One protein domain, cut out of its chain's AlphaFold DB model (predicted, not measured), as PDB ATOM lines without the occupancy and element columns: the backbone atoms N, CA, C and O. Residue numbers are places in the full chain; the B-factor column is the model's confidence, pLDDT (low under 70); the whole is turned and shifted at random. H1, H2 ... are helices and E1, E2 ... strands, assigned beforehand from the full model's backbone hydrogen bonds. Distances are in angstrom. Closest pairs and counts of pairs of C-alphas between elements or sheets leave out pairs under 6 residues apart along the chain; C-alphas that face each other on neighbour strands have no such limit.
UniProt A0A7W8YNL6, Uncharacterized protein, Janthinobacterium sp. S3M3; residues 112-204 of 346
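This is residues 112 to 204 of the 346 residues of an uncharacterized protein of Janthinobacterium sp. S3M3 (UniProt A0A7W8YNL6). A small sheet of three strands has one helix, H2, packed across one face, while no named helix covers the other face. Two short helices from the two ends of the printed part, H1 and H3, meet about at right angles as a small head at one end of the longest axis, and the long loop of residues 134 to 151 reaches to the other end. The printed part has 93 residues, with three named helices and three named strands in the order H1, E1, H2, E2, E3, H3; the sheet runs E1, E3, E2, all antiparallel. The class is mixed, helices and strands, though under half of the residues, 41 of 93, are in named elements. The whole is only just compact, close to loose, with a radius of gyration of the C-alphas of 14.6 A, and only just elongated, spanning 47 by 24 by 20 A.

H1 is residues 112 to 117, 8.6 A from first to last C-alpha, beginning at C-alpha 112 (-8.113, 8.469, -41.086). E1 is residues 130 to 133, 10.1 A long. H2, residues 152 to 162, measures 15.2 A and begins at C-alpha 152 (7.457, 38.835, -44.403). E2 is residues 174 to 179, 13.9 A, and E3 is residues 186 to 191, 15.3 A. H3, residues 195 to 202, measures 10.4 A and ends at C-alpha 202 (-7.650, 15.195, -33.557).

E3 is the inner strand. E1 and E3 are antiparallel, at 136 degrees between directions, with N 132 and O 187 2.9 A apart, within hydrogen-bond range. E2 and E3 form a hairpin, antiparallel at 159 degrees, with N 188 and O 178 2.8 A apart, also within range. H2 is on the sheet at a height of 8.9 A over the sheet, over E2 and only just over E3, on which 3 of its C-alphas fall. It runs across the strands, at 82 degrees to E2 on the local plane. The closest C-alphas of H2 and E2 are those of Glu 159 and Ile 174, 6.0 A apart. E1, H2 and E2 make a split strand-helix-strand unit, two strands running the same way with E3 between them, and its crossover is right-handed. The sheet with H2 on one face makes two layers. H1 and H3 touch, about perpendicular at 76 degrees; their closest C-alphas are those of Ala 114 and Arg 199, 5.1 A apart. Neither is on the sheet, and both are apart from H2. In H1, H2 and H3 every O i to N i+4 pair is within hydrogen-bond range.

The two C-alphas farthest apart are those of Ile 112 and Tyr 145, at 47.6 A. The printed part has no cut. The links H1 to E1, E1 to H2 and H2 to E2 are long, E2 to E3 is short and E3 to H3 is tight. The mean pLDDT of the printed part is 86.8, and residues 142 to 148 are under 70.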
ATOM      1  N   ILE A 112      -7.807   8.040 -39.715       84.56
ATOM      2  CA  ILE A 112      -8.113   8.469 -41.086       84.56
ATOM      3  C   ILE A 112      -8.861   9.801 -41.037       84.56
ATOM      4  O   ILE A 112      -8.441  10.749 -41.699       84.56
ATOM      5  N   ASP A 113      -9.891   9.918 -40.205       84.31
ATOM      6  CA  ASP A 113     -10.638  11.156 -39.989       84.31
ATOM      7  C   ASP A 113      -9.727  12.272 -39.471       84.31
ATOM      8  O   ASP A 113      -9.768  13.400 -39.970       84.31
ATOM      9  N   ALA A 114      -8.811  11.958 -38.550       88.50
ATOM     10  CA  ALA A 114      -7.792  12.895 -38.085       88.50
ATOM     11  C   ALA A 114      -6.867  13.373 -39.221       88.50
ATOM     12  O   ALA A 114      -6.474  14.543 -39.260       88.50
ATOM     13  N   ALA A 115      -6.514  12.488 -40.160       88.19
ATOM     14  CA  ALA A 115      -5.714  12.840 -41.331       88.19
ATOM     15  C   ALA A 115      -6.509  13.664 -42.360       88.19
ATOM     16  O   ALA A 115      -5.935  14.539 -43.007       88.19
ATOM     17  N   ILE A 116      -7.817  13.432 -42.489       87.81
ATOM     18  CA  ILE A 116      -8.708  14.224 -43.345       87.81
ATOM     19  C   ILE A 116      -8.904  15.622 -42.753       87.81
ATOM     20  O   ILE A 116      -8.812  16.613 -43.482       87.81
ATOM     21  N   ALA A 117      -9.111  15.731 -41.439       87.25
ATOM     22  CA  ALA A 117      -9.411  16.994 -40.773       87.25
ATOM     23  C   ALA A 117      -8.351  18.073 -41.054       87.25
ATOM     24  O   ALA A 117      -8.695  19.217 -41.371       87.25
ATOM     25  N   ILE A 118      -7.066  17.696 -41.035       91.25
ATOM     26  CA  ILE A 118      -5.927  18.604 -41.267       91.25
ATOM     27  C   ILE A 118      -5.787  19.100 -42.715       91.25
ATOM     28  O   ILE A 118      -5.001  20.008 -42.974       91.25
ATOM     29  N   THR A 119      -6.524  18.524 -43.669       87.38
ATOM     30  CA  THR A 119      -6.517  18.990 -45.069       87.38
ATOM     31  C   THR A 119      -7.299  20.295 -45.247       87.38
ATOM     32  O   THR A 119      -7.112  21.014 -46.230       87.38
ATOM     33  N   SER A 120      -8.158  20.625 -44.279       84.44
ATOM     34  CA  SER A 120      -8.903  21.877 -44.230       84.44
ATOM     35  C   SER A 120      -8.133  22.954 -43.453       84.44
ATOM     36  O   SER A 120      -7.446  22.665 -42.475       84.44
ATOM     37  N   LYS A 121      -8.311  24.233 -43.818       75.75
ATOM     38  CA  LYS A 121      -7.722  25.367 -43.070       75.75
ATOM     39  C   LYS A 121      -8.175  25.436 -41.606       75.75
ATOM     40  O   LYS A 121      -7.486  26.033 -40.792       75.75
ATOM     41  N   GLN A 122      -9.334  24.862 -41.287       80.44
ATOM     42  CA  GLN A 122      -9.894  24.814 -39.932       80.44
ATOM     43  C   GLN A 122      -9.355  23.624 -39.118       80.44
ATOM     44  O   GLN A 122      -9.577  23.552 -37.913       80.44
ATOM     45  N   GLY A 123      -8.640  22.697 -39.765       85.19
ATOM     46  CA  GLY A 123      -8.065  21.515 -39.135       85.19
ATOM     47  C   GLY A 123      -6.802  21.779 -38.322       85.19
ATOM     48  O   GLY A 123      -6.490  20.979 -37.439       85.19
ATOM     49  N   LEU A 124      -6.096  22.878 -38.594       91.88
ATOM     50  CA  LEU A 124      -4.885  23.296 -37.884       91.88
ATOM     51  C   LEU A 124      -5.214  24.418 -36.900       91.88
ATOM     52  O   LEU A 124      -5.944  25.350 -37.235       91.88
ATOM     53  N   GLN A 125      -4.660  24.342 -35.690       91.81
ATOM     54  CA  GLN A 125      -4.793  25.402 -34.693       91.81
ATOM     55  C   GLN A 125      -3.498  26.210 -34.568       91.81
ATOM     56  O   GLN A 125      -2.402  25.705 -34.819       91.81
ATOM     57  N   GLN A 126      -3.624  27.473 -34.154       92.19
ATOM     58  CA  GLN A 126      -2.472  28.264 -33.728       92.19
ATOM     59  C   GLN A 126      -1.985  27.753 -32.375       92.19
ATOM     60  O   GLN A 126      -2.762  27.597 -31.428       92.19
ATOM     61  N   ARG A 127      -0.684  27.509 -32.275       92.56
ATOM     62  CA  ARG A 127      -0.033  27.133 -31.024       92.56
ATOM     63  C   ARG A 127       0.076  28.347 -30.099       92.56
ATOM     64  O   ARG A 127       0.162  29.484 -30.573       92.56
ATOM     65  N   PRO A 128       0.129  28.123 -28.773       91.62
ATOM     66  CA  PRO A 128       0.538  29.165 -27.845       91.62
ATOM     67  C   PRO A 128       1.882  29.766 -28.254       91.62
ATOM     68  O   PRO A 128       2.715  29.109 -28.874       91.62
ATOM     69  N   GLN A 129       2.091  31.019 -27.876       92.06
ATOM     70  CA  GLN A 129       3.330  31.741 -28.123       92.06
ATOM     71  C   GLN A 129       4.540  30.976 -27.558       92.06
ATOM     72  O   GLN A 129       4.591  30.681 -26.364       92.06
ATOM     73  N   GLU A 130       5.531  30.702 -28.406       92.44
ATOM     74  CA  GLU A 130       6.729  29.931 -28.053       92.44
ATOM     75  C   GLU A 130       7.982  30.824 -28.128       92.44
ATOM     76  O   GLU A 130       8.105  31.689 -29.001       92.44
ATOM     77  N   ILE A 131       8.918  30.626 -27.193       91.62
ATOM     78  CA  ILE A 131      10.243  31.260 -27.219       91.62
ATOM     79  C   ILE A 131      11.231  30.223 -27.734       91.62
ATOM     80  O   ILE A 131      11.438  29.194 -27.089       91.62
ATOM     81  N   ILE A 132      11.862  30.503 -28.870       90.94
ATOM     82  CA  ILE A 132      12.853  29.616 -29.486       90.94
ATOM     83  C   ILE A 132      14.188  30.336 -29.657       90.94
ATOM     84  O   ILE A 132      14.231  31.564 -29.707       90.94
ATOM     85  N   ALA A 133      15.285  29.588 -29.761       90.50
ATOM     86  CA  ALA A 133      16.534  30.152 -30.268       90.50
ATOM     87  C   ALA A 133      16.380  30.488 -31.762       90.50
ATOM     88  O   ALA A 133      15.649  29.786 -32.461       90.50
ATOM     89  N   ASP A 134      17.054  31.530 -32.253       89.06
ATOM     90  CA  ASP A 134      17.026  31.884 -33.675       89.06
ATOM     91  C   ASP A 134      17.612  30.729 -34.514       89.06
ATOM     92  O   ASP A 134      18.817  30.454 -34.431       89.06
ATOM     93  N   PRO A 135      16.782  30.026 -35.314       89.75
ATOM     94  CA  PRO A 135      17.215  28.834 -36.035       89.75
ATOM     95  C   PRO A 135      18.091  29.174 -37.246       89.75
ATOM     96  O   PRO A 135      18.664  28.276 -37.862       89.75
ATOM     97  N   ARG A 136      18.202  30.454 -37.622       88.88
ATOM     98  CA  ARG A 136      19.000  30.880 -38.773       88.88
ATOM     99  C   ARG A 136      20.502  30.718 -38.497       88.88
ATOM    100  O   ARG A 136      20.938  30.842 -37.344       88.88
ATOM    101  N   PRO A 137      21.323  30.493 -39.539       86.00
ATOM    102  CA  PRO A 137      22.778  30.519 -39.416       86.00
ATOM    103  C   PRO A 137      23.264  31.849 -38.819       86.00
ATOM    104  O   PRO A 137      22.684  32.882 -39.153       86.00
ATOM    105  N   PRO A 138      24.346  31.875 -38.014       81.75
ATOM    106  CA  PRO A 138      24.811  33.086 -37.327       81.75
ATOM    107  C   PRO A 138      24.964  34.325 -38.223       81.75
ATOM    108  O   PRO A 138      24.577  35.415 -37.824       81.75
ATOM    109  N   GLY A 139      25.441  34.162 -39.464       76.50
ATOM    110  CA  GLY A 139      25.595  35.268 -40.423       76.50
ATOM    111  C   GLY A 139      24.290  35.823 -41.014       76.50
ATOM    112  O   GLY A 139      24.325  36.828 -41.713       76.50
ATOM    113  N   GLN A 140      23.150  35.172 -40.766       77.12
ATOM    114  CA  GLN A 140      21.810  35.582 -41.215       77.12
ATOM    115  C   GLN A 140      20.906  36.009 -40.047       77.12
ATOM    116  O   GLN A 140      19.737  36.346 -40.251       77.12
ATOM    117  N   ARG A 141      21.425  35.970 -38.814       81.44
ATOM    118  CA  ARG A 141      20.714  36.461 -37.633       81.44
ATOM    119  C   ARG A 141      20.724  37.983 -37.643       81.44
ATOM    120  O   ARG A 141      21.721  38.610 -37.989       81.44
ATOM    121  N   ILE A 142      19.601  38.581 -37.263       66.50
ATOM    122  CA  ILE A 142      19.502  40.039 -37.161       66.50
ATOM    123  C   ILE A 142      20.178  40.455 -35.841       66.50
ATOM    124  O   ILE A 142      19.790  39.913 -34.800       66.50
ATOM    125  N   PRO A 143      21.133  41.411 -35.848       62.97
ATOM    126  CA  PRO A 143      21.888  41.843 -34.664       62.97
ATOM    127  C   PRO A 143      21.003  42.129 -33.444       62.97
ATOM    128  O   PRO A 143      19.857  42.540 -33.618       62.97
ATOM    129  N   GLU A 144      21.521  41.947 -32.223       60.50
ATOM    130  CA  GLU A 144      20.781  42.030 -30.940       60.50
ATOM    131  C   GLU A 144      19.997  43.337 -30.707       60.50
ATOM    132  O   GLU A 144      19.066  43.364 -29.901       60.50
ATOM    133  N   TYR A 145      20.330  44.412 -31.420       54.78
ATOM    134  CA  TYR A 145      19.753  45.734 -31.207       54.78
ATOM    135  C   TYR A 145      18.503  45.967 -32.070       54.78
ATOM    136  O   TYR A 145      18.557  45.930 -33.298       54.78
ATOM    137  N   GLY A 146      17.370  46.235 -31.410       58.06
ATOM    138  CA  GLY A 146      16.114  46.677 -32.032       58.06
ATOM    139  C   GLY A 146      14.876  45.916 -31.547       58.06
ATOM    140  O   GLY A 146      14.879  44.689 -31.461       58.06
ATOM    141  N   SER A 147      13.791  46.639 -31.259       56.69
ATOM    142  CA  SER A 147      12.471  46.084 -30.930       56.69
ATOM    143  C   SER A 147      11.563  46.103 -32.159       56.69
ATOM    144  O   SER A 147      11.426  47.151 -32.787       56.69
ATOM    145  N   GLY A 148      10.899  44.994 -32.485       67.69
ATOM    146  CA  GLY A 148       9.927  45.000 -33.576       67.69
ATOM    147  C   GLY A 148       9.468  43.623 -34.035       67.69
ATOM    148  O   GLY A 148      10.087  42.597 -33.738       67.69
ATOM    149  N   LEU A 149       8.351  43.629 -34.761       74.06
ATOM    150  CA  LEU A 149       7.898  42.496 -35.559       74.06
ATOM    151  C   LEU A 149       8.784  42.357 -36.787       74.06
ATOM    152  O   LEU A 149       9.154  43.356 -37.399       74.06
ATOM    153  N   PHE A 150       9.098  41.121 -37.144       83.38
ATOM    154  CA  PHE A 150       9.833  40.843 -38.369       83.38
ATOM    155  C   PHE A 150       8.905  40.969 -39.579       83.38
ATOM    156  O   PHE A 150       7.713  40.649 -39.510       83.38
ATOM    157  N   GLY A 151       9.462  41.425 -40.698       83.62
ATOM    158  CA  GLY A 151       8.767  41.500 -41.977       83.62
ATOM    159  C   GLY A 151       8.544  40.121 -42.607       83.62
ATOM    160  O   GLY A 151       9.060  39.099 -42.148       83.62
ATOM    161  N   ALA A 152       7.798  40.084 -43.717       83.56
ATOM    162  CA  ALA A 152       7.457  38.835 -44.403       83.56
ATOM    163  C   ALA A 152       8.693  38.011 -44.823       83.56
ATOM    164  O   ALA A 152       8.698  36.796 -44.638       83.56
ATOM    165  N   GLY A 153       9.754  38.663 -45.315       85.75
ATOM    166  CA  GLY A 153      10.977  37.976 -45.749       85.75
ATOM    167  C   GLY A 153      11.769  37.346 -44.598       85.75
ATOM    168  O   GLY A 153      12.246  36.220 -44.713       85.75
ATOM    169  N   GLU A 154      11.869  38.030 -43.459       85.50
ATOM    170  CA  GLU A 154      12.536  37.512 -42.257       85.50
ATOM    171  C   GLU A 154      11.745  36.349 -41.645       85.50
ATOM    172  O   GLU A 154      12.331  35.342 -41.247       85.50
ATOM    173  N   ARG A 155      10.408  36.440 -41.643       90.56
ATOM    174  CA  ARG A 155       9.517  35.343 -41.238       90.56
ATOM    175  C   ARG A 155       9.736  34.098 -42.093       90.56
ATOM    176  O   ARG A 155       9.874  33.012 -41.542       90.56
ATOM    177  N   GLU A 156       9.823  34.246 -43.414       90.38
ATOM    178  CA  GLU A 156      10.101  33.126 -44.322       90.38
ATOM    179  C   GLU A 156      11.485  32.508 -44.100       90.38
ATOM    180  O   GLU A 156      11.629  31.290 -44.183       90.38
ATOM    181  N   GLN A 157      12.506  33.316 -43.803       89.94
ATOM    182  CA  GLN A 157      13.840  32.803 -43.471       89.94
ATOM    183  C   GLN A 157      13.820  31.982 -42.180       89.94
ATOM    184  O   GLN A 157      14.388  30.892 -42.141       89.94
ATOM    185  N   VAL A 158      13.151  32.489 -41.140       90.81
ATOM    186  CA  VAL A 158      13.006  31.781 -39.861       90.81
ATOM    187  C   VAL A 158      12.195  30.498 -40.046       90.81
ATOM    188  O   VAL A 158      12.597  29.458 -39.538       90.81
ATOM    189  N   GLU A 159      11.108  30.532 -40.820       94.00
ATOM    190  CA  GLU A 159      10.293  29.351 -41.131       94.00
ATOM    191  C   GLU A 159      11.094  28.291 -41.901       94.00
ATOM    192  O   GLU A 159      11.099  27.121 -41.517       94.00
ATOM    193  N   LYS A 160      11.835  28.690 -42.944       93.56
ATOM    194  CA  LYS A 160      12.708  27.780 -43.706       93.56
ATOM    195  C   LYS A 160      13.785  27.157 -42.825       93.56
ATOM    196  O   LYS A 160      14.013  25.956 -42.922       93.56
ATOM    197  N   ALA A 161      14.422  27.950 -41.965       92.50
ATOM    198  CA  ALA A 161      15.441  27.460 -41.045       92.50
ATOM    199  C   ALA A 161      14.852  26.511 -39.988       92.50
ATOM    200  O   ALA A 161      15.439  25.472 -39.703       92.50
ATOM    201  N   LEU A 162      13.662  26.817 -39.457       92.56
ATOM    202  CA  LEU A 162      12.971  25.987 -38.467       92.56
ATOM    203  C   LEU A 162      12.492  24.641 -39.039       92.56
ATOM    204  O   LEU A 162      12.392  23.657 -38.303       92.56
ATOM    205  N   ASN A 163      12.178  24.603 -40.334       96.00
ATOM    206  CA  ASN A 163      11.699  23.416 -41.043       96.00
ATOM    207  C   ASN A 163      12.814  22.623 -41.747       96.00
ATOM    208  O   ASN A 163      12.540  21.579 -42.343       96.00
ATOM    209  N   LEU A 164      14.061  23.101 -41.704       94.81
ATOM    210  CA  LEU A 164      15.189  22.458 -42.373       94.81
ATOM    211  C   LEU A 164      15.448  21.064 -41.779       94.81
ATOM    212  O   LEU A 164      15.597  20.916 -40.570       94.81
ATOM    213  N   GLY A 165      15.509  20.045 -42.639       92.75
ATOM    214  CA  GLY A 165      15.760  18.657 -42.230       92.75
ATOM    215  C   GLY A 165      14.564  17.930 -41.607       92.75
ATOM    216  O   GLY A 165      14.725  16.791 -41.188       92.75
ATOM    217  N   LYS A 166      13.378  18.554 -41.560       94.19
ATOM    218  CA  LYS A 166      12.149  17.927 -41.053       94.19
ATOM    219  C   LYS A 166      11.330  17.273 -42.159       94.19
ATOM    220  O   LYS A 166      11.221  17.802 -43.280       94.19
ATOM    221  N   GLU A 167      10.676  16.172 -41.813       95.00
ATOM    222  CA  GLU A 167       9.698  15.513 -42.674       95.00
ATOM    223  C   GLU A 167       8.462  16.397 -42.891       95.00
ATOM    224  O   GLU A 167       8.150  17.230 -42.037       95.00
ATOM    225  N   PRO A 168       7.722  16.250 -44.008       91.38
ATOM    226  CA  PRO A 168       6.556  17.086 -44.300       91.38
ATOM    227  C   PRO A 168       5.519  17.157 -43.168       91.38
ATOM    228  O   PRO A 168       4.901  18.204 -42.991       91.38
ATOM    229  N   GLY A 169       5.352  16.076 -42.394       89.81
ATOM    230  CA  GLY A 169       4.429  16.001 -41.255       89.81
ATOM    231  C   GLY A 169       4.847  16.817 -40.026       89.81
ATOM    232  O   GLY A 169       3.995  17.181 -39.219       89.81
ATOM    233  N   GLU A 170       6.128  17.175 -39.925       94.00
ATOM    234  CA  GLU A 170       6.718  17.915 -38.800       94.00
ATOM    235  C   GLU A 170       7.046  19.375 -39.149       94.00
ATOM    236  O   GLU A 170       7.590  20.126 -38.334       94.00
ATOM    237  N   ARG A 171       6.743  19.797 -40.380       94.19
ATOM    238  CA  ARG A 171       6.913  21.188 -40.804       94.19
ATOM    239  C   ARG A 171       5.753  22.024 -40.281       94.19
ATOM    240  O   ARG A 171       4.598  21.613 -40.362       94.19
ATOM    241  N   CYS A 172       6.056  23.211 -39.772       92.44
ATOM    242  CA  CYS A 172       5.056  24.166 -39.295       92.44
ATOM    243  C   CYS A 172       5.112  25.461 -40.100       92.44
ATOM    244  O   CYS A 172       6.177  25.871 -40.568       92.44
ATOM    245  N   ARG A 173       3.979  26.150 -40.191       92.38
ATOM    246  CA  ARG A 173       3.904  27.500 -40.746       92.38
ATOM    247  C   ARG A 173       3.998  28.529 -39.627       92.38
ATOM    248  O   ARG A 173       3.330  28.387 -38.606       92.38
ATOM    249  N   ILE A 174       4.799  29.573 -39.814       93.62
ATOM    250  CA  ILE A 174       4.911  30.671 -38.849       93.62
ATOM    251  C   ILE A 174       3.954  31.782 -39.271       93.62
ATOM    252  O   ILE A 174       4.072  32.324 -40.370       93.62
ATOM    253  N   GLU A 175       3.031  32.163 -38.394       91.19
ATOM    254  CA  GLU A 175       2.128  33.293 -38.615       91.19
ATOM    255  C   GLU A 175       2.820  34.613 -38.263       91.19
ATOM    256  O   GLU A 175       2.818  35.562 -39.050       91.19
ATOM    257  N   ARG A 176       3.485  34.661 -37.103       90.62
ATOM    258  CA  ARG A 176       4.131  35.874 -36.597       90.62
ATOM    259  C   ARG A 176       5.442  35.546 -35.904       90.62
ATOM    260  O   ARG A 176       5.530  34.586 -35.145       90.62
ATOM    261  N   VAL A 177       6.452  36.379 -36.124       90.94
ATOM    262  CA  VAL A 177       7.725  36.298 -35.409       90.94
ATOM    263  C   VAL A 177       8.199  37.689 -35.017       90.94
ATOM    264  O   VAL A 177       8.018  38.668 -35.740       90.94
ATOM    265  N   SER A 178       8.756  37.775 -33.820       88.62
ATOM    266  CA  SER A 178       9.318  38.998 -33.261       88.62
ATOM    267  C   SER A 178      10.525  38.665 -32.406       88.62
ATOM    268  O   SER A 178      10.730  37.514 -32.011       88.62
ATOM    269  N   ARG A 179      11.324  39.680 -32.097       86.25
ATOM    270  CA  ARG A 179      12.424  39.521 -31.151       86.25
ATOM    271  C   ARG A 179      11.887  39.265 -29.743       86.25
ATOM    272  O   ARG A 179      10.909  39.888 -29.328       86.25
ATOM    273  N   TYR A 180      12.542  38.379 -28.995       85.75
ATOM    274  CA  TYR A 180      12.224  38.203 -27.584       85.75
ATOM    275  C   TYR A 180      12.639  39.455 -26.778       85.75
ATOM    276  O   TYR A 180      13.802  39.855 -26.853       85.75
ATOM    277  N   PRO A 181      11.740  40.073 -25.983       77.81
ATOM    278  CA  PRO A 181      12.054  41.302 -25.244       77.81
ATOM    279  C   PRO A 181      13.202  41.175 -24.233       77.81
ATOM    280  O   PRO A 181      13.838  42.172 -23.912       77.81
ATOM    281  N   GLY A 182      13.482  39.964 -23.739       74.25
ATOM    282  CA  GLY A 182      14.586  39.699 -22.809       74.25
ATOM    283  C   GLY A 182      15.977  39.650 -23.455       74.25
ATOM    284  O   GLY A 182      16.936  39.333 -22.759       74.25
ATOM    285  N   GLY A 183      16.087  39.940 -24.756       72.44
ATOM    286  CA  GLY A 183      17.353  39.973 -25.489       72.44
ATOM    287  C   GLY A 183      17.903  38.594 -25.873       72.44
ATOM    288  O   GLY A 183      17.270  37.556 -25.646       72.44
ATOM    289  N   GLY A 184      19.094  38.604 -26.478       75.00
ATOM    290  CA  GLY A 184      19.788  37.420 -26.988       75.00
ATOM    291  C   GLY A 184      19.308  36.934 -28.361       75.00
ATOM    292  O   GLY A 184      18.394  37.498 -28.969       75.00
ATOM    293  N   ASP A 185      19.881  35.811 -28.804       82.75
ATOM    294  CA  ASP A 185      19.500  35.055 -30.011       82.75
ATOM    295  C   ASP A 185      18.186  34.273 -29.813       82.75
ATOM    296  O   ASP A 185      18.087  33.083 -30.121       82.75
ATOM    297  N   LYS A 186      17.169  34.918 -29.235       87.69
ATOM    298  CA  LYS A 186      15.857  34.323 -28.979       87.69
ATOM    299  C   LYS A 186      14.766  35.051 -29.746       87.69
ATOM    300  O   LYS A 186      14.692  36.281 -29.775       87.69
ATOM    301  N   LEU A 187      13.873  34.264 -30.324       89.25
ATOM    302  CA  LEU A 187      12.716  34.720 -31.068       89.25
ATOM    303  C   LEU A 187      11.441  34.320 -30.343       89.25
ATOM    304  O   LEU A 187      11.357  33.268 -29.712       89.25
ATOM    305  N   LEU A 188      10.442  35.176 -30.480       91.31
ATOM    306  CA  LEU A 188       9.087  34.928 -30.049       91.31
ATOM    307  C   LEU A 188       8.233  34.609 -31.272       91.31
ATOM    308  O   LEU A 188       8.059  35.476 -32.135       91.31
ATOM    309  N   ILE A 189       7.726  33.380 -31.348       93.25
ATOM    310  CA  ILE A 189       7.003  32.869 -32.515       93.25
ATOM    311  C   ILE A 189       5.543  32.535 -32.196       93.25
ATOM    312  O   ILE A 189       5.208  32.076 -31.104       93.25
ATOM    313  N   TYR A 190       4.696  32.743 -33.198       94.00
ATOM    314  CA  TYR A 190       3.331  32.239 -33.300       94.00
ATOM    315  C   TYR A 190       3.303  31.363 -34.541       94.00
ATOM    316  O   TYR A 190       3.592  31.839 -35.644       94.00
ATOM    317  N   ARG A 191       3.038  30.076 -34.347       94.06
ATOM    318  CA  ARG A 191       3.053  29.078 -35.411       94.06
ATOM    319  C   ARG A 191       1.769  28.271 -35.391       94.06
ATOM    320  O   ARG A 191       1.188  28.044 -34.332       94.06
ATOM    321  N   GLU A 192       1.413  27.757 -36.552       94.50
ATOM    322  CA  GLU A 192       0.423  26.698 -36.664       94.50
ATOM    323  C   GLU A 192       0.998  25.390 -36.094       94.50
ATOM    324  O   GLU A 192       2.220  25.171 -36.037       94.50
ATOM    325  N   GLU A 193       0.106  24.509 -35.656       94.88
ATOM    326  CA  GLU A 193       0.437  23.107 -35.423       94.88
ATOM    327  C   GLU A 193       1.075  22.487 -36.669       94.88
ATOM    328  O   GLU A 193       0.705  22.779 -37.809       94.88
ATOM    329  N   THR A 194       2.031  21.592 -36.448       94.56
ATOM    330  CA  THR A 194       2.481  20.680 -37.501       94.56
ATOM    331  C   THR A 194       1.356  19.696 -37.849       94.56
ATOM    332  O   THR A 194       0.512  19.400 -36.993       94.56
ATOM    333  N   PRO A 195       1.331  19.138 -39.072       94.00
ATOM    334  CA  PRO A 195       0.374  18.095 -39.433       94.00
ATOM    335  C   PRO A 195       0.314  16.933 -38.431       94.00
ATOM    336  O   PRO A 195      -0.779  16.476 -38.106       94.00
ATOM    337  N   ASP A 196       1.451  16.476 -37.903       94.19
ATOM    338  CA  ASP A 196       1.485  15.362 -36.950       94.19
ATOM    339  C   ASP A 196       1.015  15.761 -35.541       94.19
ATOM    340  O   ASP A 196       0.329  14.974 -34.883       94.19
ATOM    341  N   GLU A 197       1.313  16.982 -35.077       94.25
ATOM    342  CA  GLU A 197       0.725  17.532 -33.842       94.25
ATOM    343  C   GLU A 197      -0.802  17.620 -33.963       94.25
ATOM    344  O   GLU A 197      -1.522  17.178 -33.066       94.25
ATOM    345  N   ALA A 198      -1.297  18.131 -35.092       94.12
ATOM    346  CA  ALA A 198      -2.723  18.274 -35.332       94.12
ATOM    347  C   ALA A 198      -3.425  16.913 -35.445       94.12
ATOM    348  O   ALA A 198      -4.477  16.735 -34.837       94.12
ATOM    349  N   ARG A 199      -2.842  15.920 -36.136       93.38
ATOM    350  CA  ARG A 199      -3.389  14.548 -36.175       93.38
ATOM    351  C   ARG A 199      -3.490  13.940 -34.781       93.38
ATOM    352  O   ARG A 199      -4.523  13.371 -34.447       93.38
ATOM    353  N   LYS A 200      -2.449  14.088 -33.951       93.12
ATOM    354  CA  LYS A 200      -2.464  13.603 -32.560       93.12
ATOM    355  C   LYS A 200      -3.541  14.294 -31.727       93.12
ATOM    356  O   LYS A 200      -4.221  13.623 -30.961       93.12
ATOM    357  N   ARG A 201      -3.724  15.611 -31.891       93.31
ATOM    358  CA  ARG A 201      -4.813  16.352 -31.236       93.31
ATOM    359  C   ARG A 201      -6.181  15.855 -31.697       93.31
ATOM    360  O   ARG A 201      -7.039  15.624 -30.857       93.31
ATOM    361  N   TRP A 202      -6.385  15.685 -33.004       92.62
ATOM    362  CA  TRP A 202      -7.650  15.195 -33.557       92.62
ATOM    363  C   TRP A 202      -7.987  13.782 -33.076       92.62
ATOM    364  O   TRP A 202      -9.129  13.551 -32.725       92.62
ATOM    365  N   GLN A 203      -7.013  12.881 -32.943       91.44
ATOM    366  CA  GLN A 203      -7.241  11.541 -32.370       91.44
ATOM    367  C   GLN A 203      -7.639  11.553 -30.882       91.44
ATOM    368  O   GLN A 203      -8.094  10.543 -30.360       91.44
ATOM    369  N   GLN A 204      -7.446  12.671 -30.176       91.00
ATOM    370  CA  GLN A 204      -7.901  12.865 -28.790       91.00
ATOM    371  C   GLN A 204      -9.220  13.653 -28.712       91.00
ATOM    372  O   GLN A 204      -9.690  13.977 -27.618       91.00
TER     373      GLN A 204